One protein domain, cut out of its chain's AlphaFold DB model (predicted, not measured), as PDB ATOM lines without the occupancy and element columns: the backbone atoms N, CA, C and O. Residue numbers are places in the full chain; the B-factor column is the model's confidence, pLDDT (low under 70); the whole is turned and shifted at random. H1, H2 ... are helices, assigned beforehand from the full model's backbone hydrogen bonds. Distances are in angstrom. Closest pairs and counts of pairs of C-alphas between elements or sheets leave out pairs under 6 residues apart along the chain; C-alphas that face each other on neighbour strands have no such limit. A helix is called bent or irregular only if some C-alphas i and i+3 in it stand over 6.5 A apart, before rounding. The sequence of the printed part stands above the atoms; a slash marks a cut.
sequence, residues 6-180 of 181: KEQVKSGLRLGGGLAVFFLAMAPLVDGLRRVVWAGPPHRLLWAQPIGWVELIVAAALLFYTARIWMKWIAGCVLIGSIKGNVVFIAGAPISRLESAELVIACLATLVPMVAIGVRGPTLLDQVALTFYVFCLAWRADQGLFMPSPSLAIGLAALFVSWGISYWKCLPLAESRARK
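AT A GLANCE: This is residues 6 to 180 of the 181 residues of an uncharacterized protein of Acidobacteria bacterium (UniProt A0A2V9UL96). The long helix H2 is kinked by 86 degrees near residue 68 into an L; H1 packs on its first limb, H3 on residues 71 to 89 of the other, and H4 crosses near the corner. H5 folds back on H4 as a helical hairpin and also packs on H3, while residues 6 to 13 and 168 to 180 stick out. The printed part has 175 residues with five named helices, H1 to H5 in chain order, no named strand, and is all helix with mostly crossed packing. It is elongated, 69 by 42 by 37 A, and only just compact, close to loose, with a radius of gyration of the C-alphas of 18.7 A.

IN THESE COORDINATES: H1, residues 6 to 36, begins at C-alpha 6 (214.178, 173.098, 300.968) and is 44.5 A long. H2, residues 42 to 91, spans 47.2 A and is irregular, with C-alphas 43 and 46 8.2 A apart. H3 is residues 97 to 120, 34.9 A, and H4 residues 124 to 141, 25.7 A. H5, residues 150 to 178, spans 41.0 A and ends at C-alpha 178 (238.334, 165.500, 331.148); it is only just irregular, with C-alphas 169 and 172 6.6 A apart.

HOW THE PARTS SIT: H2 and H4 are the hubs, and they touch about perpendicular at 89 degrees, closest at the C-alphas of Phe 64 and Gln 127, 5.7 A. H1 touches H2 at Gly 32 and Gly 52, their closest C-alphas, 4.1 A. H2 touches H3 with residues 71 to 89 alone, closest at the C-alphas of Ser 82 and Val 104, 5.6 A. H4 and H5 touch at a shallow tilt of 24 degrees, opposite ways, closest at the C-alphas of Tyr 133 and Gly 155, 4.4 A. H1 and H5 are apart. Each O i to N i+4 pair is within hydrogen-bond range in H4, against 25 of 27 in H1, 37 of 46 in H2, 19 of 20 in H3 and 23 of 25 in H5.

THE WHOLE: The C-alphas farthest apart, of His 43 and Lys 180, are 69.8 A apart. The printed part has no cut and no long link. The pLDDT is under 70 at 42 residues, among them 37 to 49, 141 to 152 and 169 to 180.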
ATOM      1  N   LYS A   6     215.300 173.735 300.255       77.25
ATOM      2  CA  LYS A   6     214.178 173.098 300.968       77.25
ATOM      3  C   LYS A   6     214.340 173.132 302.491       77.25
ATOM      4  O   LYS A   6     213.360 173.304 303.212       77.25
ATOM      5  N   GLU A   7     215.562 172.987 302.996       78.06
ATOM      6  CA  GLU A   7     215.852 173.054 304.431       78.06
ATOM      7  C   GLU A   7     215.731 174.483 304.964       78.06
ATOM      8  O   GLU A   7     215.224 174.677 306.070       78.06
ATOM      9  N   GLN A   8     216.136 175.482 304.174       76.19
ATOM     10  CA  GLN A   8     215.947 176.893 304.520       76.19
ATOM     11  C   GLN A   8     214.463 177.262 304.577       76.19
ATOM     12  O   GLN A   8     214.027 177.828 305.578       76.19
ATOM     13  N   VAL A   9     213.668 176.863 303.578       76.88
ATOM     14  CA  VAL A   9     212.213 177.103 303.563       76.88
ATOM     15  C   VAL A   9     211.527 176.411 304.743       76.88
ATOM     16  O   VAL A   9     210.745 177.038 305.454       76.88
ATOM     17  N   LYS A  10     211.868 175.148 305.035       78.06
ATOM     18  CA  LYS A  10     211.323 174.416 306.193       78.06
ATOM     19  C   LYS A  10     211.705 175.070 307.523       78.06
ATOM     20  O   LYS A  10     210.886 175.131 308.438       78.06
ATOM     21  N   SER A  11     212.937 175.566 307.639       77.25
ATOM     22  CA  SER A  11     213.399 176.293 308.823       77.25
ATOM     23  C   SER A  11     212.673 177.630 308.985       77.25
ATOM     24  O   SER A  11     212.255 177.958 310.095       77.25
ATOM     25  N   GLY A  12     212.492 178.374 307.892       75.75
ATOM     26  CA  GLY A  12     211.760 179.639 307.865       75.75
ATOM     27  C   GLY A  12     210.294 179.458 308.248       75.75
ATOM     28  O   GLY A  12     209.811 180.147 309.139       75.75
ATOM     29  N   LEU A  13     209.616 178.461 307.674       80.19
ATOM     30  CA  LEU A  13     208.225 178.142 308.000       80.19
ATOM     31  C   LEU A  13     208.062 177.722 309.465       80.19
ATOM     32  O   LEU A  13     207.104 178.115 310.122       80.19
ATOM     33  N   ARG A  14     209.014 176.959 310.012       78.12
ATOM     34  CA  ARG A  14     208.986 176.550 311.422       78.12
ATOM     35  C   ARG A  14     209.173 177.736 312.367       78.12
ATOM     36  O   ARG A  14     208.495 177.792 313.387       78.12
ATOM     37  N   LEU A  15     210.069 178.666 312.031       78.12
ATOM     38  CA  LEU A  15     210.263 179.907 312.786       78.12
ATOM     39  C   LEU A  15     209.026 180.806 312.695       78.12
ATOM     40  O   LEU A  15     208.509 181.212 313.730       78.12
ATOM     41  N   GLY A  16     208.521 181.048 311.484       78.31
ATOM     42  CA  GLY A  16     207.330 181.865 311.249       78.31
ATOM     43  C   GLY A  16     206.080 181.288 311.913       78.31
ATOM     44  O   GLY A  16     205.348 182.016 312.572       78.31
ATOM     45  N   GLY A  17     205.878 179.971 311.831       80.38
ATOM     46  CA  GLY A  17     204.761 179.286 312.479       80.38
ATOM     47  C   GLY A  17     204.812 179.384 314.003       80.38
ATOM     48  O   GLY A  17     203.809 179.719 314.625       80.38
ATOM     49  N   GLY A  18     205.974 179.162 314.627       77.69
ATOM     50  CA  GLY A  18     206.083 179.330 316.081       77.69
ATOM     51  C   GLY A  18     205.956 180.784 316.533       77.69
ATOM     52  O   GLY A  18     205.451 181.029 317.624       77.69
ATOM     53  N   LEU A  19     206.344 181.745 315.690       83.06
ATOM     54  CA  LEU A  19     206.109 183.166 315.933       83.06
ATOM     55  C   LEU A  19     204.617 183.515 315.873       83.06
ATOM     56  O   LEU A  19     204.108 184.211 316.746       83.06
ATOM     57  N   ALA A  20     203.907 182.996 314.870       84.56
ATOM     58  CA  ALA A  20     202.469 183.183 314.734       84.56
ATOM     59  C   ALA A  20     201.719 182.607 315.942       84.56
ATOM     60  O   ALA A  20     200.859 183.282 316.500       84.56
ATOM     61  N   VAL A  21     202.092 181.406 316.401       85.19
ATOM     62  CA  VAL A  21     201.507 180.807 317.612       85.19
ATOM     63  C   VAL A  21     201.847 181.617 318.861       85.19
ATOM     64  O   VAL A  21     200.988 181.776 319.721       85.19
ATOM     65  N   PHE A  22     203.061 182.167 318.958       85.12
ATOM     66  CA  PHE A  22     203.423 183.057 320.059       85.12
ATOM     67  C   PHE A  22     202.513 184.289 320.105       85.12
ATOM     68  O   PHE A  22     201.895 184.541 321.133       85.12
ATOM     69  N   PHE A  23     202.350 185.010 318.993       86.06
ATOM     70  CA  PHE A  23     201.448 186.167 318.944       86.06
ATOM     71  C   PHE A  23     199.988 185.787 319.199       86.06
ATOM     72  O   PHE A  23     199.295 186.491 319.931       86.06
ATOM     73  N   LEU A  24     199.539 184.649 318.665       88.31
ATOM     74  CA  LEU A  24     198.201 184.123 318.923       88.31
ATOM     75  C   LEU A  24     197.990 183.803 320.408       88.31
ATOM     76  O   LEU A  24     196.896 184.009 320.911       88.31
ATOM     77  N   ALA A  25     199.024 183.335 321.113       86.75
ATOM     78  CA  ALA A  25     198.974 183.045 322.544       86.75
ATOM     79  C   ALA A  25     199.041 184.307 323.423       86.75
ATOM     80  O   ALA A  25     198.549 184.283 324.551       86.75
ATOM     81  N   MET A  26     199.601 185.414 322.923       85.19
ATOM     82  CA  MET A  26     199.653 186.683 323.661       85.19
ATOM     83  C   MET A  26     198.270 187.328 323.811       85.19
ATOM     84  O   MET A  26     198.011 187.949 324.834       85.19
ATOM     85  N   ALA A  27     197.367 187.155 322.840       84.56
ATOM     86  CA  ALA A  27     196.004 187.682 322.924       84.56
ATOM     87  C   ALA A  27     195.211 187.132 324.135       84.56
ATOM     88  O   ALA A  27     194.831 187.930 324.994       84.56
ATOM     89  N   PRO A  28     195.024 185.803 324.295       84.88
ATOM     90  CA  PRO A  28     194.359 185.250 325.472       84.88
ATOM     91  C   PRO A  28     195.178 185.443 326.756       84.88
ATOM     92  O   PRO A  28     194.598 185.527 327.832       84.88
ATOM     93  N   LEU A  29     196.510 185.562 326.678       85.25
ATOM     94  CA  LEU A  29     197.317 185.905 327.850       85.25
ATOM     95  C   LEU A  29     196.920 187.275 328.412       85.25
ATOM     96  O   LEU A  29     196.617 187.389 329.595       85.25
ATOM     97  N   VAL A  30     196.915 188.309 327.571       82.75
ATOM     98  CA  VAL A  30     196.609 189.683 327.994       82.75
ATOM     99  C   VAL A  30     195.152 189.801 328.442       82.75
ATOM    100  O   VAL A  30     194.891 190.336 329.520       82.75
ATOM    101  N   ASP A  31     194.209 189.247 327.675       81.06
ATOM    102  CA  ASP A  31     192.786 189.272 328.040       81.06
ATOM    103  C   ASP A  31     192.505 188.485 329.329       81.06
ATOM    104  O   ASP A  31     191.792 188.978 330.210       81.06
ATOM    105  N   GLY A  32     193.131 187.317 329.498       79.75
ATOM    106  CA  GLY A  32     193.004 186.500 330.699       79.75
ATOM    107  C   GLY A  32     193.548 187.214 331.938       79.75
ATOM    108  O   GLY A  32     192.873 187.262 332.969       79.75
ATOM    109  N   LEU A  33     194.724 187.846 331.838       80.62
ATOM    110  CA  LEU A  33     195.306 188.635 332.932       80.62
ATOM    111  C   LEU A  33     194.398 189.816 333.305       80.62
ATOM    112  O   LEU A  33     194.145 190.054 334.491       80.62
ATOM    113  N   ARG A  34     193.819 190.488 332.303       76.44
ATOM    114  CA  ARG A  34     192.888 191.604 332.502       76.44
ATOM    115  C   ARG A  34     191.597 191.194 333.202       76.44
ATOM    116  O   ARG A  34     191.096 191.928 334.053       76.44
ATOM    117  N   ARG A  35     191.048 190.030 332.855       72.94
ATOM    118  CA  ARG A  35     189.786 189.522 333.415       72.94
ATOM    119  C   ARG A  35     189.951 188.929 334.809       72.94
ATOM    120  O   ARG A  35     189.089 189.157 335.652       72.94
ATOM    121  N   VAL A  36     191.017 188.162 335.041       74.06
ATOM    122  CA  VAL A  36     191.215 187.416 336.295       74.06
ATOM    123  C   VAL A  36     191.851 188.278 337.370       74.06
ATOM    124  O   VAL A  36     191.481 188.168 338.536       74.06
ATOM    125  N   VAL A  37     192.805 189.129 336.998       69.62
ATOM    126  CA  VAL A  37     193.702 189.727 337.985       69.62
ATOM    127  C   VAL A  37     193.627 191.257 338.006       69.62
ATOM    128  O   VAL A  37     193.794 191.844 339.071       69.62
ATOM    129  N   TRP A  38     193.316 191.921 336.885       68.25
ATOM    130  CA  TRP A  38     193.104 193.383 336.863       68.25
ATOM    131  C   TRP A  38     191.654 193.828 337.085       68.25
ATOM    132  O   TRP A  38     191.390 195.020 337.004       68.25
ATOM    133  N   ALA A  39     190.741 192.895 337.387       58.97
ATOM    134  CA  ALA A  39     189.331 193.123 337.725       58.97
ATOM    135  C   ALA A  39     188.660 194.270 336.931       58.97
ATOM    136  O   ALA A  39     188.590 195.418 337.368       58.97
ATOM    137  N   GLY A  40     188.101 193.940 335.761       57.38
ATOM    138  CA  GLY A  40     187.191 194.842 335.047       57.38
ATOM    139  C   GLY A  40     185.971 195.245 335.900       57.38
ATOM    140  O   GLY A  40     185.633 194.549 336.860       57.38
ATOM    141  N   PRO A  41     185.292 196.359 335.559       52.47
ATOM    142  CA  PRO A  41     184.297 196.994 336.418       52.47
ATOM    143  C   PRO A  41     183.172 196.035 336.868       52.47
ATOM    144  O   PRO A  41     182.807 195.105 336.137       52.47
ATOM    145  N   PRO A  42     182.593 196.261 338.066       56.12
ATOM    146  CA  PRO A  42     181.914 195.242 338.884       56.12
ATOM    147  C   PRO A  42     180.684 194.571 338.247       56.12
ATOM    148  O   PRO A  42     180.243 193.518 338.691       56.12
ATOM    149  N   HIS A  43     180.148 195.121 337.161       56.06
ATOM    150  CA  HIS A  43     178.988 194.587 336.448       56.06
ATOM    151  C   HIS A  43     179.299 193.398 335.511       56.06
ATOM    152  O   HIS A  43     178.376 192.841 334.924       56.06
ATOM    153  N   ARG A  44     180.567 192.969 335.359       51.59
ATOM    154  CA  ARG A  44     180.957 191.799 334.528       51.59
ATOM    155  C   ARG A  44     181.424 190.558 335.311       51.59
ATOM    156  O   ARG A  44     181.823 189.569 334.698       51.59
ATOM    157  N   LEU A  45     181.366 190.578 336.643       53.25
ATOM    158  CA  LEU A  45     182.075 189.624 337.513       53.25
ATOM    159  C   LEU A  45     181.610 188.152 337.443       53.25
ATOM    160  O   LEU A  45     182.420 187.271 337.705       53.25
ATOM    161  N   LEU A  46     180.367 187.852 337.045       54.56
ATOM    162  CA  LEU A  46     179.824 186.483 337.149       54.56
ATOM    163  C   LEU A  46     180.344 185.493 336.086       54.56
ATOM    164  O   LEU A  46     180.456 184.307 336.372       54.56
ATOM    165  N   TRP A  47     180.712 185.965 334.887       53.09
ATOM    166  CA  TRP A  47     181.250 185.116 333.803       53.09
ATOM    167  C   TRP A  47     182.697 185.457 333.416       53.09
ATOM    168  O   TRP A  47     183.355 184.678 332.728       53.09
ATOM    169  N   ALA A  48     183.221 186.604 333.861       58.41
ATOM    170  CA  ALA A  48     184.568 187.055 333.512       58.41
ATOM    171  C   ALA A  48     185.679 186.194 334.134       58.41
ATOM    172  O   ALA A  48     186.704 185.979 333.490       58.41
ATOM    173  N   GLN A  49     185.473 185.675 335.349       66.94
ATOM    174  CA  GLN A  49     186.472 184.872 336.056       66.94
ATOM    175  C   GLN A  49     186.756 183.512 335.393       66.94
ATOM    176  O   GLN A  49     187.916 183.267 335.064       66.94
ATOM    177  N   PRO A  50     185.767 182.629 335.138       77.00
ATOM    178  CA  PRO A  50     186.049 181.312 334.562       77.00
ATOM    179  C   PRO A  50     186.599 181.396 333.133       77.00
ATOM    180  O   PRO A  50     187.519 180.658 332.793       77.00
ATOM    181  N   ILE A  51     186.099 182.331 332.316       80.25
ATOM    182  CA  ILE A  51     186.600 182.547 330.948       80.25
ATOM    183  C   ILE A  51     188.057 183.015 330.977       80.25
ATOM    184  O   ILE A  51     188.883 182.476 330.245       80.25
ATOM    185  N   GLY A  52     188.397 183.952 331.866       78.94
ATOM    186  CA  GLY A  52     189.771 184.425 331.999       78.94
ATOM    187  C   GLY A  52     190.745 183.319 332.428       78.94
ATOM    188  O   GLY A  52     191.851 183.238 331.901       78.94
ATOM    189  N   TRP A  53     190.339 182.401 333.313       83.06
ATOM    190  CA  TRP A  53     191.167 181.238 333.664       83.06
ATOM    191  C   TRP A  53     191.399 180.301 332.474       83.06
ATOM    192  O   TRP A  53     192.516 179.817 332.294       83.06
ATOM    193  N   VAL A  54     190.384 180.072 331.635       86.44
ATOM    194  CA  VAL A  54     190.532 179.272 330.408       86.44
ATOM    195  C   VAL A  54     191.504 179.942 329.438       86.44
ATOM    196  O   VAL A  54     192.396 179.273 328.920       86.44
ATOM    197  N   GLU A  55     191.387 181.255 329.233       85.06
ATOM    198  CA  GLU A  55     192.301 182.033 328.387       85.06
ATOM    199  C   GLU A  55     193.759 181.909 328.873       85.06
ATOM    200  O   GLU A  55     194.655 181.624 328.073       85.06
ATOM    201  N   LEU A  56     193.998 182.001 330.188       85.62
ATOM    202  CA  LEU A  56     195.329 181.818 330.779       85.62
ATOM    203  C   LEU A  56     195.866 180.389 330.611       85.62
ATOM    204  O   LEU A  56     197.045 180.217 330.305       85.62
ATOM    205  N   ILE A  57     195.027 179.363 330.778       89.50
ATOM    206  CA  ILE A  57     195.427 177.959 330.584       89.50
ATOM    207  C   ILE A  57     195.802 177.706 329.119       89.50
ATOM    208  O   ILE A  57     196.837 177.095 328.842       89.50
ATOM    209  N   VAL A  58     194.995 178.202 328.176       89.06
ATOM    210  CA  VAL A  58     195.264 178.080 326.737       89.06
ATOM    211  C   VAL A  58     196.563 178.798 326.375       89.06
ATOM    212  O   VAL A  58     197.417 178.214 325.704       89.06
ATOM    213  N   ALA A  59     196.763 180.023 326.866       89.38
ATOM    214  CA  ALA A  59     198.001 180.767 326.665       89.38
ATOM    215  C   ALA A  59     199.218 180.015 327.226       89.38
ATOM    216  O   ALA A  59     200.223 179.860 326.529       89.38
ATOM    217  N   ALA A  60     199.120 179.489 328.452       87.88
ATOM    218  CA  ALA A  60     200.189 178.724 329.088       87.88
ATOM    219  C   ALA A  60     200.565 177.483 328.270       87.88
ATOM    220  O   ALA A  60     201.750 177.259 328.013       87.88
ATOM    221  N   ALA A  61     199.575 176.714 327.811       90.19
ATOM    222  CA  ALA A  61     199.800 175.528 326.993       90.19
ATOM    223  C   ALA A  61     200.487 175.884 325.665       90.19
ATOM    224  O   ALA A  61     201.525 175.309 325.328       90.19
ATOM    225  N   LEU A  62     199.959 176.870 324.931       88.44
ATOM    226  CA  LEU A  62     200.522 177.294 323.648       88.44
ATOM    227  C   LEU A  62     201.961 177.794 323.801       88.44
ATOM    228  O   LEU A  62     202.841 177.360 323.051       88.44
ATOM    229  N   LEU A  63     202.224 178.646 324.795       87.06
ATOM    230  CA  LEU A  63     203.561 179.168 325.072       87.06
ATOM    231  C   LEU A  63     204.525 178.053 325.476       87.06
ATOM    232  O   LEU A  63     205.636 177.998 324.953       87.06
ATOM    233  N   PHE A  64     204.099 177.121 326.328       89.25
ATOM    234  CA  PHE A  64     204.925 175.997 326.763       89.25
ATOM    235  C   PHE A  64     205.350 175.098 325.590       89.25
ATOM    236  O   PHE A  64     206.543 174.841 325.391       89.25
ATOM    237  N   TYR A  65     204.400 174.669 324.753       87.12
ATOM    238  CA  TYR A  65     204.693 173.778 323.625       87.12
ATOM    239  C   TYR A  65     205.523 174.454 322.530       87.12
ATOM    240  O   TYR A  65     206.332 173.798 321.866       87.12
ATOM    241  N   THR A  66     205.380 175.769 322.361       85.38
ATOM    242  CA  THR A  66     206.119 176.531 321.345       85.38
ATOM    243  C   THR A  66     207.384 177.216 321.863       85.38
ATOM    244  O   THR A  66     208.116 177.798 321.058       85.38
ATOM    245  N   ALA A  67     207.718 177.056 323.151       84.69
ATOM    246  CA  ALA A  67     208.864 177.682 323.825       84.69
ATOM    247  C   ALA A  67     210.174 177.568 323.049       84.69
ATOM    248  O   ALA A  67     210.913 178.538 322.918       84.69
ATOM    249  N   ARG A  68     210.429 176.411 322.429       84.12
ATOM    250  CA  ARG A  68     211.661 176.163 321.659       84.12
ATOM    251  C   ARG A  68     211.827 177.064 320.438       84.12
ATOM    252  O   ARG A  68     212.942 177.220 319.938       84.12
ATOM    253  N   ILE A  69     210.719 177.573 319.908       84.06
ATOM    254  CA  ILE A  69     210.688 178.362 318.683       84.06
ATOM    255  C   ILE A  69     210.712 179.846 319.035       84.06
ATOM    256  O   ILE A  69     211.615 180.554 318.587       84.06
ATOM    257  N   TRP A  70     209.786 180.310 319.878       83.88
ATOM    258  CA  TRP A  70     209.686 181.736 320.193       83.88
ATOM    259  C   TRP A  70     210.800 182.241 321.112       83.88
ATOM    260  O   TRP A  70     211.149 183.415 321.020       83.88
ATOM    261  N   MET A  71     211.443 181.388 321.926       85.25
ATOM    262  CA  MET A  71     212.547 181.827 322.799       85.25
ATOM    263  C   MET A  71     213.690 182.485 322.018       85.25
ATOM    264  O   MET A  71     214.295 183.441 322.491       85.25
ATOM    265  N   LYS A  72     213.971 182.000 320.800       83.00
ATOM    266  CA  LYS A  72     215.037 182.541 319.945       83.00
ATOM    267  C   LYS A  72     214.691 183.937 319.453       83.00
ATOM    268  O   LYS A  72     215.568 184.785 319.339       83.00
ATOM    269  N   TRP A  73     213.413 184.157 319.173       82.75
ATOM    270  CA  TRP A  73     212.918 185.459 318.771       82.75
ATOM    271  C   TRP A  73     212.962 186.448 319.938       82.75
ATOM    272  O   TRP A  73     213.540 187.518 319.781       82.75
ATOM    273  N   ILE A  74     212.480 186.058 321.127       82.06
ATOM    274  CA  ILE A  74     212.565 186.914 322.323       82.06
ATOM    275  C   ILE A  74     214.020 187.247 322.657       82.06
ATOM    276  O   ILE A  74     214.328 188.411 322.891       82.06
ATOM    277  N   ALA A  75     214.933 186.273 322.613       83.69
ATOM    278  CA  ALA A  75     216.357 186.528 322.823       83.69
ATOM    279  C   ALA A  75     216.911 187.567 321.828       83.69
ATOM    280  O   ALA A  75     217.678 188.445 322.216       83.69
ATOM    281  N   GLY A  76     216.482 187.514 320.561       81.94
ATOM    282  CA  GLY A  76     216.818 188.521 319.551       81.94
ATOM    283  C   GLY A  76     216.256 189.908 319.872       81.94
ATOM    284  O   GLY A  76     216.982 190.897 319.790       81.94
ATOM    285  N   CYS A  77     214.994 189.997 320.299       82.25
ATOM    286  CA  CYS A  77     214.384 191.259 320.727       82.25
ATOM    287  C   CYS A  77     215.107 191.860 321.938       82.25
ATOM    288  O   CYS A  77     215.389 193.057 321.946       82.25
ATOM    289  N   VAL A  78     215.452 191.035 322.929       82.31
ATOM    290  CA  VAL A  78     216.217 191.454 324.109       82.31
ATOM    291  C   VAL A  78     217.606 191.936 323.704       82.31
ATOM    292  O   VAL A  78     218.036 192.970 324.195       82.31
ATOM    293  N   LEU A  79     218.289 191.265 322.771       82.12
ATOM    294  CA  LEU A  79     219.589 191.708 322.260       82.12
ATOM    295  C   LEU A  79     219.506 193.088 321.588       82.12
ATOM    296  O   LEU A  79     220.321 193.961 321.879       82.12
ATOM    297  N   ILE A  80     218.512 193.304 320.721       81.38
ATOM    298  CA  ILE A  80     218.278 194.612 320.086       81.38
ATOM    299  C   ILE A  80     217.969 195.670 321.155       81.38
ATOM    300  O   ILE A  80     218.510 196.776 321.100       81.38
ATOM    301  N   GLY A  81     217.151 195.320 322.152       76.31
ATOM    302  CA  GLY A  81     216.857 196.159 323.315       76.31
ATOM    303  C   GLY A  81     218.114 196.541 324.097       76.31
ATOM    304  O   GLY A  81     218.323 197.724 324.354       76.31
ATOM    305  N   SER A  82     218.999 195.580 324.383       78.19
ATOM    306  CA  SER A  82     220.291 195.811 325.037       78.19
ATOM    307  C   SER A  82     221.161 196.776 324.240       78.19
ATOM    308  O   SER A  82     221.707 197.717 324.812       78.19
ATOM    309  N   ILE A  83     221.292 196.573 322.924       82.56
ATOM    310  CA  ILE A  83     222.101 197.448 322.059       82.56
ATOM    311  C   ILE A  83     221.537 198.869 322.095       82.56
ATOM    312  O   ILE A  83     222.274 199.819 322.350       82.56
ATOM    313  N   LYS A  84     220.220 199.019 321.916       77.75
ATOM    314  CA  LYS A  84     219.551 200.324 321.970       77.75
ATOM    315  C   LYS A  84     219.712 200.991 323.340       77.75
ATOM    316  O   LYS A  84     219.984 202.185 323.392       77.75
ATOM    317  N   GLY A  85     219.593 200.233 324.430       70.12
ATOM    318  CA  GLY A  85     219.797 200.718 325.796       70.12
ATOM    319  C   GLY A  85     221.213 201.246 326.027       70.12
ATOM    320  O   GLY A  85     221.375 202.337 326.562       70.12
ATOM    321  N   ASN A  86     222.234 200.534 325.537       75.44
ATOM    322  CA  ASN A  86     223.627 200.991 325.607       75.44
ATOM    323  C   ASN A  86     223.855 202.270 324.788       75.44
ATOM    324  O   ASN A  86     224.509 203.194 325.267       75.44
ATOM    325  N   VAL A  87     223.283 202.362 323.583       77.31
ATOM    326  CA  VAL A  87     223.363 203.583 322.761       77.31
ATOM    327  C   VAL A  87     222.727 204.767 323.490       77.31
ATOM    328  O   VAL A  87     223.328 205.832 323.547       77.31
ATOM    329  N   VAL A  88     221.550 204.580 324.093       74.69
ATOM    330  CA  VAL A  88     220.857 205.614 324.881       74.69
ATOM    331  C   VAL A  88     221.672 206.040 326.106       74.69
ATOM    332  O   VAL A  88     221.773 207.236 326.381       74.69
ATOM    333  N   PHE A  89     222.282 205.079 326.805       71.88
ATOM    334  CA  PHE A  89     223.139 205.328 327.964       71.88
ATOM    335  C   PHE A  89     224.367 206.179 327.599       71.88
ATOM    336  O   PHE A  89     224.688 207.134 328.304       71.88
ATOM    337  N   ILE A  90     225.022 205.868 326.474       75.62
ATOM    338  CA  ILE A  90     226.217 206.582 325.997       75.62
ATOM    339  C   ILE A  90     225.852 207.952 325.409       75.62
ATOM    340  O   ILE A  90     226.532 208.938 325.682       75.62
ATOM    341  N   ALA A  91     224.782 208.027 324.614       75.75
ATOM    342  CA  ALA A  91     224.380 209.242 323.906       75.75
ATOM    343  C   ALA A  91     223.764 210.318 324.817       75.75
ATOM    344  O   ALA A  91     223.617 211.456 324.383       75.75
ATOM    345  N   GLY A  92     223.408 209.985 326.065       58.84
ATOM    346  CA  GLY A  92     222.864 210.952 327.021       58.84
ATOM    347  C   GLY A  92     221.474 211.464 326.633       58.84
ATOM    348  O   GLY A  92     221.232 212.668 326.648       58.84
ATOM    349  N   ALA A  93     220.573 210.552 326.257       64.50
ATOM    350  CA  ALA A  93     219.181 210.874 325.925       64.50
ATOM    351  C   ALA A  93     218.406 211.430 327.153       64.50
ATOM    352  O   ALA A  93     218.918 211.352 328.271       64.50
ATOM    353  N   PRO A  94     217.164 211.945 327.009       65.12
ATOM    354  CA  PRO A  94     216.412 212.592 328.098       65.12
ATOM    355  C   PRO A  94     215.863 211.617 329.163       65.12
ATOM    356  O   PRO A  94     214.880 211.910 329.834       65.12
ATOM    357  N   ILE A  95     216.476 210.445 329.302       65.81
ATOM    358  CA  ILE A  95     216.143 209.405 330.277       65.81
ATOM    359  C   ILE A  95     217.259 209.407 331.322       65.81
ATOM    360  O   ILE A  95     218.425 209.620 330.974       65.81
ATOM    361  N   SER A  96     216.947 209.179 332.598       74.56
ATOM    362  CA  SER A  96     217.996 209.189 333.615       74.56
ATOM    363  C   SER A  96     219.037 208.088 333.347       74.56
ATOM    364  O   SER A  96     218.742 206.989 332.858       74.56
ATOM    365  N   ARG A  97     220.304 208.374 333.672       70.69
ATOM    366  CA  ARG A  97     221.396 207.391 333.535       70.69
ATOM    367  C   ARG A  97     221.166 206.145 334.394       70.69
ATOM    368  O   ARG A  97     221.620 205.066 334.033       70.69
ATOM    369  N   LEU A  98     220.453 206.303 335.508       75.94
ATOM    370  CA  LEU A  98     220.086 205.204 336.391       75.94
ATOM    371  C   LEU A  98     219.051 204.283 335.731       75.94
ATOM    372  O   LEU A  98     219.290 203.086 335.632       75.94
ATOM    373  N   GLU A  99     217.966 204.835 335.183       70.56
ATOM    374  CA  GLU A  99     216.933 204.054 334.482       70.56
ATOM    375  C   GLU A  99     217.491 203.318 333.259       70.56
ATOM    376  O   GLU A  99     217.152 202.164 332.995       70.56
ATOM    377  N   SER A 100     218.380 203.970 332.509       68.75
ATOM    378  CA  SER A 100     219.043 203.333 331.367       68.75
ATOM    379  C   SER A 100     220.012 202.228 331.801       68.75
ATOM    380  O   SER A 100     220.053 201.183 331.151       68.75
ATOM    381  N   ALA A 101     220.737 202.397 332.913       75.06
ATOM    382  CA  ALA A 101     221.577 201.341 333.480       75.06
ATOM    383  C   ALA A 101     220.748 200.142 333.969       75.06
ATOM    384  O   ALA A 101     221.085 199.000 333.660       75.06
ATOM    385  N   GLU A 102     219.641 200.382 334.673       74.19
ATOM    386  CA  GLU A 102     218.723 199.333 335.129       74.19
ATOM    387  C   GLU A 102     218.146 198.529 333.962       74.19
ATOM    388  O   GLU A 102     218.127 197.297 334.007       74.19
ATOM    389  N   LEU A 103     217.743 199.209 332.883       71.94
ATOM    390  CA  LEU A 103     217.257 198.562 331.668       71.94
ATOM    391  C   LEU A 103     218.338 197.677 331.036       71.94
ATOM    392  O   LEU A 103     218.069 196.528 330.688       71.94
ATOM    393  N   VAL A 104     219.569 198.182 330.919       75.56
ATOM    394  CA  VAL A 104     220.695 197.411 330.370       75.56
ATOM    395  C   VAL A 104     220.986 196.183 331.236       75.56
ATOM    396  O   VAL A 104     221.140 195.087 330.695       75.56
ATOM    397  N   ILE A 105     220.997 196.326 332.565       79.69
ATOM    398  CA  ILE A 105     221.202 195.211 333.500       79.69
ATOM    399  C   ILE A 105     220.087 194.172 333.352       79.69
ATOM    400  O   ILE A 105     220.381 192.985 333.224       79.69
ATOM    401  N   ALA A 106     218.820 194.589 333.310       76.81
ATOM    402  CA  ALA A 106     217.685 193.683 333.151       76.81
ATOM    403  C   ALA A 106     217.723 192.940 331.804       76.81
ATOM    404  O   ALA A 106     217.502 191.723 331.749       76.81
ATOM    405  N   CYS A 107     218.060 193.635 330.715       78.31
ATOM    406  CA  CYS A 107     218.198 193.010 329.404       78.31
ATOM    407  C   CYS A 107     219.356 192.002 329.379       78.31
ATOM    408  O   CYS A 107     219.174 190.888 328.890       78.31
ATOM    409  N   LEU A 108     220.516 192.329 329.957       80.31
ATOM    410  CA  LEU A 108     221.643 191.395 330.067       80.31
ATOM    411  C   LEU A 108     221.297 190.182 330.941       80.31
ATOM    412  O   LEU A 108     221.544 189.046 330.534       80.31
ATOM    413  N   ALA A 109     220.660 190.406 332.091       80.94
ATOM    414  CA  ALA A 109     220.221 189.356 333.008       80.94
ATOM    415  C   ALA A 109     219.208 188.397 332.363       80.94
ATOM    416  O   ALA A 109     219.177 187.220 332.702       80.94
ATOM    417  N   THR A 110     218.414 188.874 331.402       81.12
ATOM    418  CA  THR A 110     217.506 188.036 330.604       81.12
ATOM    419  C   THR A 110     218.247 187.304 329.484       81.12
ATOM    420  O   THR A 110     218.003 186.126 329.217       81.12
ATOM    421  N   LEU A 111     219.161 188.001 328.806       82.69
ATOM    422  CA  LEU A 111     219.845 187.502 327.619       82.69
ATOM    423  C   LEU A 111     220.767 186.322 327.942       82.69
ATOM    424  O   LEU A 111     220.761 185.332 327.215       82.69
ATOM    425  N   VAL A 112     221.523 186.401 329.041       82.44
ATOM    426  CA  VAL A 112     222.473 185.357 329.464       82.44
ATOM    427  C   VAL A 112     221.808 183.974 329.601       82.44
ATOM    428  O   VAL A 112     222.237 183.050 328.899       82.44
ATOM    429  N   PRO A 113     220.751 183.788 330.419       80.19
ATOM    430  CA  PRO A 113     220.091 182.491 330.542       80.19
ATOM    431  C   PRO A 113     219.403 182.072 329.237       80.19
ATOM    432  O   PRO A 113     219.498 180.908 328.854       80.19
ATOM    433  N   MET A 114     218.775 182.993 328.494       82.12
ATOM    434  CA  MET A 114     218.118 182.649 327.224       82.12
ATOM    435  C   MET A 114     219.097 182.135 326.162       82.12
ATOM    436  O   MET A 114     218.798 181.153 325.477       82.12
ATOM    437  N   VAL A 115     220.272 182.758 326.036       81.94
ATOM    438  CA  VAL A 115     221.330 182.306 325.121       81.94
ATOM    439  C   VAL A 115     221.862 180.947 325.564       81.94
ATOM    440  O   VAL A 115     221.956 180.036 324.740       81.94
ATOM    441  N   ALA A 116     222.135 180.764 326.858       80.38
ATOM    442  CA  ALA A 116     222.625 179.493 327.384       80.38
ATOM    443  C   ALA A 116     221.639 178.333 327.142       80.38
ATOM    444  O   ALA A 116     222.038 177.263 326.674       80.38
ATOM    445  N   ILE A 117     220.342 178.551 327.388       82.06
ATOM    446  CA  ILE A 117     219.283 177.570 327.100       82.06
ATOM    447  C   ILE A 117     219.180 177.328 325.586       82.06
ATOM    448  O   ILE A 117     219.025 176.191 325.143       82.06
ATOM    449  N   GLY A 118     219.307 178.378 324.769       79.69
ATOM    450  CA  GLY A 118     219.265 178.282 323.310       79.69
ATOM    451  C   GLY A 118     220.390 177.427 322.718       79.69
ATOM    452  O   GLY A 118     220.140 176.675 321.775       79.69
ATOM    453  N   VAL A 119     221.599 177.508 323.285       79.88
ATOM    454  CA  VAL A 119     222.768 176.714 322.866       79.88
ATOM    455  C   VAL A 119     222.620 175.246 323.268       79.88
ATOM    456  O   VAL A 119     222.883 174.360 322.457       79.88
ATOM    457  N   ARG A 120     222.171 174.969 324.497       77.00
ATOM    458  CA  ARG A 120     221.999 173.596 325.003       77.00
ATOM    459  C   ARG A 120     220.768 172.888 324.427       77.00
ATOM    460  O   ARG A 120     220.745 171.664 324.327       77.00
ATOM    461  N   GLY A 121     219.751 173.657 324.060       76.44
ATOM    462  CA  GLY A 121     218.409 173.170 323.785       76.44
ATOM    463  C   GLY A 121     217.544 173.186 325.058       76.44
ATOM    464  O   GLY A 121     217.991 172.717 326.105       76.44
ATOM    465  N   PRO A 122     216.304 173.701 324.986       80.69
ATOM    466  CA  PRO A 122     215.442 173.883 326.154       80.69
ATOM    467  C   PRO A 122     214.930 172.555 326.727       80.69
ATOM    468  O   PRO A 122     214.291 171.750 326.028       80.69
ATOM    469  N   THR A 123     215.180 172.360 328.021       86.12
ATOM    470  CA  THR A 123     214.605 171.280 328.832       86.12
ATOM    471  C   THR A 123     213.160 171.598 329.226       86.12
ATOM    472  O   THR A 123     212.718 172.736 329.091       86.12
ATOM    473  N   LEU A 124     212.407 170.614 329.736       84.31
ATOM    474  CA  LEU A 124     211.038 170.854 330.226       84.31
ATOM    475  C   LEU A 124     211.005 171.934 331.319       84.31
ATOM    476  O   LEU A 124     210.105 172.768 331.331       84.31
ATOM    477  N   LEU A 125     212.009 171.949 332.199       83.19
ATOM    478  CA  LEU A 125     212.113 172.925 333.284       83.19
ATOM    479  C   LEU A 125     212.376 174.335 332.733       83.19
ATOM    480  O   LEU A 125     211.712 175.282 333.149       83.19
ATOM    481  N   ASP A 126     213.231 174.455 331.711       82.69
ATOM    482  CA  ASP A 126     213.446 175.726 331.012       82.69
ATOM    483  C   ASP A 126     212.171 176.216 330.321       82.69
ATOM    484  O   ASP A 126     211.900 177.410 330.321       82.69
ATOM    485  N   GLN A 127     211.364 175.316 329.749       85.75
ATOM    486  CA  GLN A 127     210.094 175.686 329.117       85.75
ATOM    487  C   GLN A 127     209.091 176.234 330.134       85.75
ATOM    488  O   GLN A 127     208.450 177.243 329.854       85.75
ATOM    489  N   VAL A 128     208.991 175.627 331.325       87.00
ATOM    490  CA  VAL A 128     208.160 176.164 332.416       87.00
ATOM    491  C   VAL A 128     208.665 177.542 332.841       87.00
ATOM    492  O   VAL A 128     207.877 178.483 332.912       87.00
ATOM    493  N   ALA A 129     209.973 177.683 333.076       85.31
ATOM    494  CA  ALA A 129     210.570 178.943 333.509       85.31
ATOM    495  C   ALA A 129     210.407 180.059 332.460       85.31
ATOM    496  O   ALA A 129     210.089 181.193 332.808       85.31
ATOM    497  N   LEU A 130     210.557 179.732 331.173       85.62
ATOM    498  CA  LEU A 130     210.351 180.652 330.052       85.62
ATOM    499  C   LEU A 130     208.892 181.101 329.945       85.62
ATOM    500  O   LEU A 130     208.638 182.296 329.806       85.62
ATOM    501  N   THR A 131     207.933 180.176 330.029       85.94
ATOM    502  CA  THR A 131     206.507 180.529 330.005       85.94
ATOM    503  C   THR A 131     206.147 181.403 331.203       85.94
ATOM    504  O   THR A 131     205.502 182.432 331.030       85.94
ATOM    505  N   PHE A 132     206.627 181.059 332.399       85.75
ATOM    506  CA  PHE A 132     206.412 181.864 333.600       85.75
ATOM    507  C   PHE A 132     207.003 183.275 333.464       85.75
ATOM    508  O   PHE A 132     206.330 184.261 333.757       85.75
ATOM    509  N   TYR A 133     208.219 183.396 332.924       84.19
ATOM    510  CA  TYR A 133     208.832 184.690 332.630       84.19
ATOM    511  C   TYR A 133     207.996 185.531 331.649       84.19
ATOM    512  O   TYR A 133     207.794 186.718 331.890       84.19
ATOM    513  N   VAL A 134     207.463 184.932 330.575       84.31
ATOM    514  CA  VAL A 134     206.591 185.639 329.614       84.31
ATOM    515  C   VAL A 134     205.298 186.116 330.273       84.31
ATOM    516  O   VAL A 134     204.875 187.238 330.008       84.31
ATOM    517  N   PHE A 135     204.709 185.327 331.174       83.62
ATOM    518  CA  PHE A 135     203.562 185.763 331.976       83.62
ATOM    519  C   PHE A 135     203.916 186.979 332.842       83.62
ATOM    520  O   PHE A 135     203.184 187.967 332.836       83.62
ATOM    521  N   CYS A 136     205.061 186.955 333.532       80.56
ATOM    522  CA  CYS A 136     205.535 188.095 334.322       80.56
ATOM    523  C   CYS A 136     205.820 189.337 333.463       80.56
ATOM    524  O   CYS A 136     205.606 190.461 333.920       80.56
ATOM    525  N   LEU A 137     206.299 189.148 332.232       77.94
ATOM    526  CA  LEU A 137     206.583 190.230 331.296       77.94
ATOM    527  C   LEU A 137     205.291 190.840 330.730       77.94
ATOM    528  O   LEU A 137     205.146 192.060 330.741       77.94
ATOM    529  N   ALA A 138     204.331 190.012 330.309       78.19
ATOM    530  CA  ALA A 138     203.019 190.461 329.838       78.19
ATOM    531  C   ALA A 138     202.238 191.193 330.939       78.19
ATOM    532  O   ALA A 138     201.652 192.242 330.687       78.19
ATOM    533  N   TRP A 139     202.324 190.694 332.176       74.00
ATOM    534  CA  TRP A 139     201.760 191.340 333.359       74.00
ATOM    535  C   TRP A 139     202.245 192.783 333.551       74.00
ATOM    536  O   TRP A 139     201.513 193.642 334.031       74.00
ATOM    537  N   ARG A 140     203.507 193.061 333.210       71.81
ATOM    538  CA  ARG A 140     204.104 194.391 333.388       71.81
ATOM    539  C   ARG A 140     203.938 195.298 332.185       71.81
ATOM    540  O   ARG A 140     203.765 196.497 332.382       71.81
ATOM    541  N   ALA A 141     203.944 194.740 330.977       67.50
ATOM    542  CA  ALA A 141     203.722 195.502 329.754       67.50
ATOM    543  C   ALA A 141     202.393 196.278 329.787       67.50
ATOM    544  O   ALA A 141     202.350 197.421 329.342       67.50
ATOM    545  N   ASP A 142     201.341 195.700 330.374       66.25
ATOM    546  CA  ASP A 142     200.036 196.359 330.514       66.25
ATOM    547  C   ASP A 142     200.052 197.558 331.480       66.25
ATOM    548  O   ASP A 142     199.360 198.546 331.260       66.25
ATOM    549  N   GLN A 143     200.916 197.536 332.502       60.69
ATOM    550  CA  GLN A 143     201.042 198.640 333.462       60.69
ATOM    551  C   GLN A 143     201.870 199.824 332.934       60.69
ATOM    552  O   GLN A 143     202.042 200.805 333.654       60.69
ATOM    553  N   GLY A 144     202.430 199.743 331.719       56.91
ATOM    554  CA  GLY A 144     203.258 200.802 331.124       56.91
ATOM    555  C   GLY A 144     204.585 201.070 331.850       56.91
ATOM    556  O   GLY A 144     205.292 202.020 331.516       56.91
ATOM    557  N   LEU A 145     204.942 200.239 332.836       55.56
ATOM    558  CA  LEU A 145     206.122 200.394 333.685       55.56
ATOM    559  C   LEU A 145     207.196 199.381 333.272       55.56
ATOM    560  O   LEU A 145     207.101 198.194 333.579       55.56
ATOM    561  N   PHE A 146     208.240 199.867 332.597       54.19
ATOM    562  CA  PHE A 146     209.406 199.071 332.179       54.19
ATOM    563  C   PHE A 146     210.539 199.028 333.227       54.19
ATOM    564  O   PHE A 146     211.607 198.486 332.947       54.19
ATOM    565  N   MET A 147     210.324 199.577 334.428       55.16
ATOM    566  CA  MET A 147     211.290 199.535 335.538       55.16
ATOM    567  C   MET A 147     211.414 198.128 336.164       55.16
ATOM    568  O   MET A 147     210.445 197.355 336.148       55.16
ATOM    569  N   PRO A 148     212.578 197.782 336.756       53.88
ATOM    570  CA  PRO A 148     212.767 196.524 337.471       53.88
ATOM    571  C   PRO A 148     211.769 196.428 338.626       53.88
ATOM    572  O   PRO A 148     211.785 197.201 339.580       53.88
ATOM    573  N   SER A 149     210.860 195.466 338.520       62.09
ATOM    574  CA  SER A 149     209.752 195.289 339.450       62.09
ATOM    575  C   SER A 149     209.801 193.896 340.080       62.09
ATOM    576  O   SER A 149     210.289 192.956 339.443       62.09
ATOM    577  N   PRO A 150     209.276 193.711 341.307       64.62
ATOM    578  CA  PRO A 150     209.449 192.463 342.049       64.62
ATOM    579  C   PRO A 150     208.952 191.228 341.286       64.62
ATOM    580  O   PRO A 150     209.572 190.176 341.343       64.62
ATOM    581  N   SER A 151     207.876 191.351 340.504       65.94
ATOM    582  CA  SER A 151     207.346 190.230 339.713       65.94
ATOM    583  C   SER A 151     208.242 189.848 338.531       65.94
ATOM    584  O   SER A 151     208.375 188.667 338.225       65.94
ATOM    585  N   LEU A 152     208.881 190.824 337.877       69.69
ATOM    586  CA  LEU A 152     209.834 190.563 336.797       69.69
ATOM    587  C   LEU A 152     211.143 189.996 337.361       69.69
ATOM    588  O   LEU A 152     211.712 189.078 336.775       69.69
ATOM    589  N   ALA A 153     211.556 190.451 338.547       72.69
ATOM    590  CA  ALA A 153     212.662 189.862 339.297       72.69
ATOM    591  C   ALA A 153     212.385 188.400 339.691       72.69
ATOM    592  O   ALA A 153     213.273 187.565 339.556       72.69
ATOM    593  N   ILE A 154     211.155 188.059 340.099       77.81
ATOM    594  CA  ILE A 154     210.751 186.669 340.386       77.81
ATOM    595  C   ILE A 154     210.783 185.814 339.109       77.81
ATOM    596  O   ILE A 154     211.315 184.703 339.126       77.81
ATOM    597  N   GLY A 155     210.274 186.330 337.985       74.62
ATOM    598  CA  GLY A 155     210.360 185.651 336.687       74.62
ATOM    599  C   GLY A 155     211.807 185.410 336.239       74.62
ATOM    600  O   GLY A 155     212.146 184.319 335.779       74.62
ATOM    601  N   LEU A 156     212.685 186.398 336.429       77.81
ATOM    602  CA  LEU A 156     214.122 186.267 336.171       77.81
ATOM    603  C   LEU A 156     214.782 185.264 337.114       77.81
ATOM    604  O   LEU A 156     215.553 184.425 336.659       77.81
ATOM    605  N   ALA A 157     214.456 185.296 338.406       80.44
ATOM    606  CA  ALA A 157     214.972 184.341 339.377       80.44
ATOM    607  C   ALA A 157     214.613 182.902 338.978       80.44
ATOM    608  O   ALA A 157     215.478 182.031 339.020       80.44
ATOM    609  N   ALA A 158     213.390 182.654 338.499       79.00
ATOM    610  CA  ALA A 158     212.988 181.342 337.992       79.00
ATOM    611  C   ALA A 158     213.835 180.891 336.785       79.00
ATOM    612  O   ALA A 158     214.267 179.735 336.730       79.00
ATOM    613  N   LEU A 159     214.135 181.798 335.847       79.69
ATOM    614  CA  LEU A 159     215.043 181.519 334.727       79.69
ATOM    615  C   LEU A 159     216.470 181.217 335.197       79.69
ATOM    616  O   LEU A 159     217.081 180.260 334.714       79.69
ATOM    617  N   PHE A 160     216.994 181.983 336.155       82.25
ATOM    618  CA  PHE A 160     218.321 181.753 336.728       82.25
ATOM    619  C   PHE A 160     218.405 180.434 337.490       82.25
ATOM    620  O   PHE A 160     219.397 179.723 337.349       82.25
ATOM    621  N   VAL A 161     217.370 180.069 338.247       82.06
ATOM    622  CA  VAL A 161     217.293 178.776 338.939       82.06
ATOM    623  C   VAL A 161     217.279 177.633 337.925       82.06
ATOM    624  O   VAL A 161     218.047 176.681 338.074       82.06
ATOM    625  N   SER A 162     216.484 177.741 336.856       82.31
ATOM    626  CA  SER A 162     216.456 176.743 335.778       82.31
ATOM    627  C   SER A 162     217.824 176.556 335.129       82.31
ATOM    628  O   SER A 162     218.331 175.435 334.998       82.31
ATOM    629  N   TRP A 163     218.455 177.674 334.771       79.00
ATOM    630  CA  TRP A 163     219.782 177.680 334.178       79.00
ATOM    631  C   TRP A 163     220.838 177.121 335.137       79.00
ATOM    632  O   TRP A 163     221.626 176.267 334.733       79.00
ATOM    633  N   GLY A 164     220.813 177.526 336.408       77.88
ATOM    634  CA  GLY A 164     221.726 177.056 337.446       77.88
ATOM    635  C   GLY A 164     221.628 175.546 337.643       77.88
ATOM    636  O   GLY A 164     222.627 174.846 337.523       77.88
ATOM    637  N   ILE A 165     220.422 175.004 337.826       79.50
ATOM    638  CA  ILE A 165     220.210 173.553 337.958       79.50
ATOM    639  C   ILE A 165     220.748 172.809 336.728       79.50
ATOM    640  O   ILE A 165     221.409 171.774 336.855       79.50
ATOM    641  N   SER A 166     220.496 173.332 335.530       73.69
ATOM    642  CA  SER A 166     221.006 172.752 334.290       73.69
ATOM    643  C   SER A 166     222.537 172.794 334.229       73.69
ATOM    644  O   SER A 166     223.163 171.783 333.892       73.69
ATOM    645  N   TYR A 167     223.154 173.922 334.576       72.25
ATOM    646  CA  TYR A 167     224.605 174.104 334.599       72.25
ATOM    647  C   TYR A 167     225.277 173.124 335.568       72.25
ATOM    648  O   TYR A 167     226.174 172.379 335.175       72.25
ATOM    649  N   TRP A 168     224.749 173.016 336.788       71.62
ATOM    650  CA  TRP A 168     225.249 172.114 337.825       71.62
ATOM    651  C   TRP A 168     225.117 170.639 337.451       71.62
ATOM    652  O   TRP A 168     226.013 169.861 337.745       71.62
ATOM    653  N   LYS A 169     224.058 170.234 336.739       67.75
ATOM    654  CA  LYS A 169     223.938 168.857 336.220       67.75
ATOM    655  C   LYS A 169     224.922 168.548 335.085       67.75
ATOM    656  O   LYS A 169     225.213 167.382 334.838       67.75
ATOM    657  N   CYS A 170     225.417 169.563 334.377       59.16
ATOM    658  CA  CYS A 170     226.381 169.395 333.287       59.16
ATOM    659  C   CYS A 170     227.844 169.435 333.748       59.16
ATOM    660  O   CYS A 170     228.676 168.781 333.121       59.16
ATOM    661  N   LEU A 171     228.147 170.145 334.838       58.06
ATOM    662  CA  LEU A 171     229.485 170.225 335.433       58.06
ATOM    663  C   LEU A 171     230.135 168.850 335.720       58.06
ATOM    664  O   LEU A 171     231.235 168.605 335.224       58.06
ATOM    665  N   PRO A 172     229.470 167.901 336.418       57.25
ATOM    666  CA  PRO A 172     230.094 166.626 336.778       57.25
ATOM    667  C   PRO A 172     230.350 165.724 335.560       57.25
ATOM    668  O   PRO A 172     231.275 164.912 335.560       57.25
ATOM    669  N   LEU A 173     229.578 165.883 334.479       56.34
ATOM    670  CA  LEU A 173     229.785 165.132 333.239       56.34
ATOM    671  C   LEU A 173     231.005 165.642 332.459       56.34
ATOM    672  O   LEU A 173     231.725 164.831 331.873       56.34
ATOM    673  N   ALA A 174     231.268 166.951 332.482       57.03
ATOM    674  CA  ALA A 174     232.447 167.546 331.853       57.03
ATOM    675  C   ALA A 174     233.741 167.161 332.591       57.03
ATOM    676  O   ALA A 174     234.698 166.723 331.951       57.03
ATOM    677  N   GLU A 175     233.743 167.209 333.927       57.09
ATOM    678  CA  GLU A 175     234.894 166.782 334.735       57.09
ATOM    679  C   GLU A 175     235.201 165.285 334.597       57.09
ATOM    680  O   GLU A 175     236.366 164.889 334.570       57.09
ATOM    681  N   SER A 176     234.177 164.434 334.467       53.66
ATOM    682  CA  SER A 176     234.380 162.991 334.264       53.66
ATOM    683  C   SER A 176     234.976 162.650 332.893       53.66
ATOM    684  O   SER A 176     235.664 161.640 332.752       53.66
ATOM    685  N   ARG A 177     234.716 163.487 331.879       53.47
ATOM    686  CA  ARG A 177     235.225 163.313 330.514       53.47
ATOM    687  C   ARG A 177     236.649 163.860 330.374       53.47
ATOM    688  O   ARG A 177     237.452 163.225 329.706       53.47
ATOM    689  N   ALA A 178     236.975 164.954 331.068       57.44
ATOM    690  CA  ALA A 178     238.334 165.500 331.148       57.44
ATOM    691  C   ALA A 178     239.306 164.595 331.929       57.44
ATOM    692  O   ALA A 178     240.493 164.587 331.647       57.44
ATOM    693  N   ARG A 179     238.810 163.788 332.877       55.47
ATOM    694  CA  ARG A 179     239.620 162.779 333.588       55.47
ATOM    695  C   ARG A 179     239.912 161.505 332.783       55.47
ATOM    696  O   ARG A 179     240.650 160.653 333.265       55.47
ATOM    697  N   LYS A 180     239.294 161.340 331.609       53.62
ATOM    698  CA  LYS A 180     239.450 160.164 330.734       53.62
ATOM    699  C   LYS A 180     240.240 160.455 329.449       53.62
ATOM    700  O   LYS A 180     240.384 159.540 328.642       53.62
TER     701      LYS A 180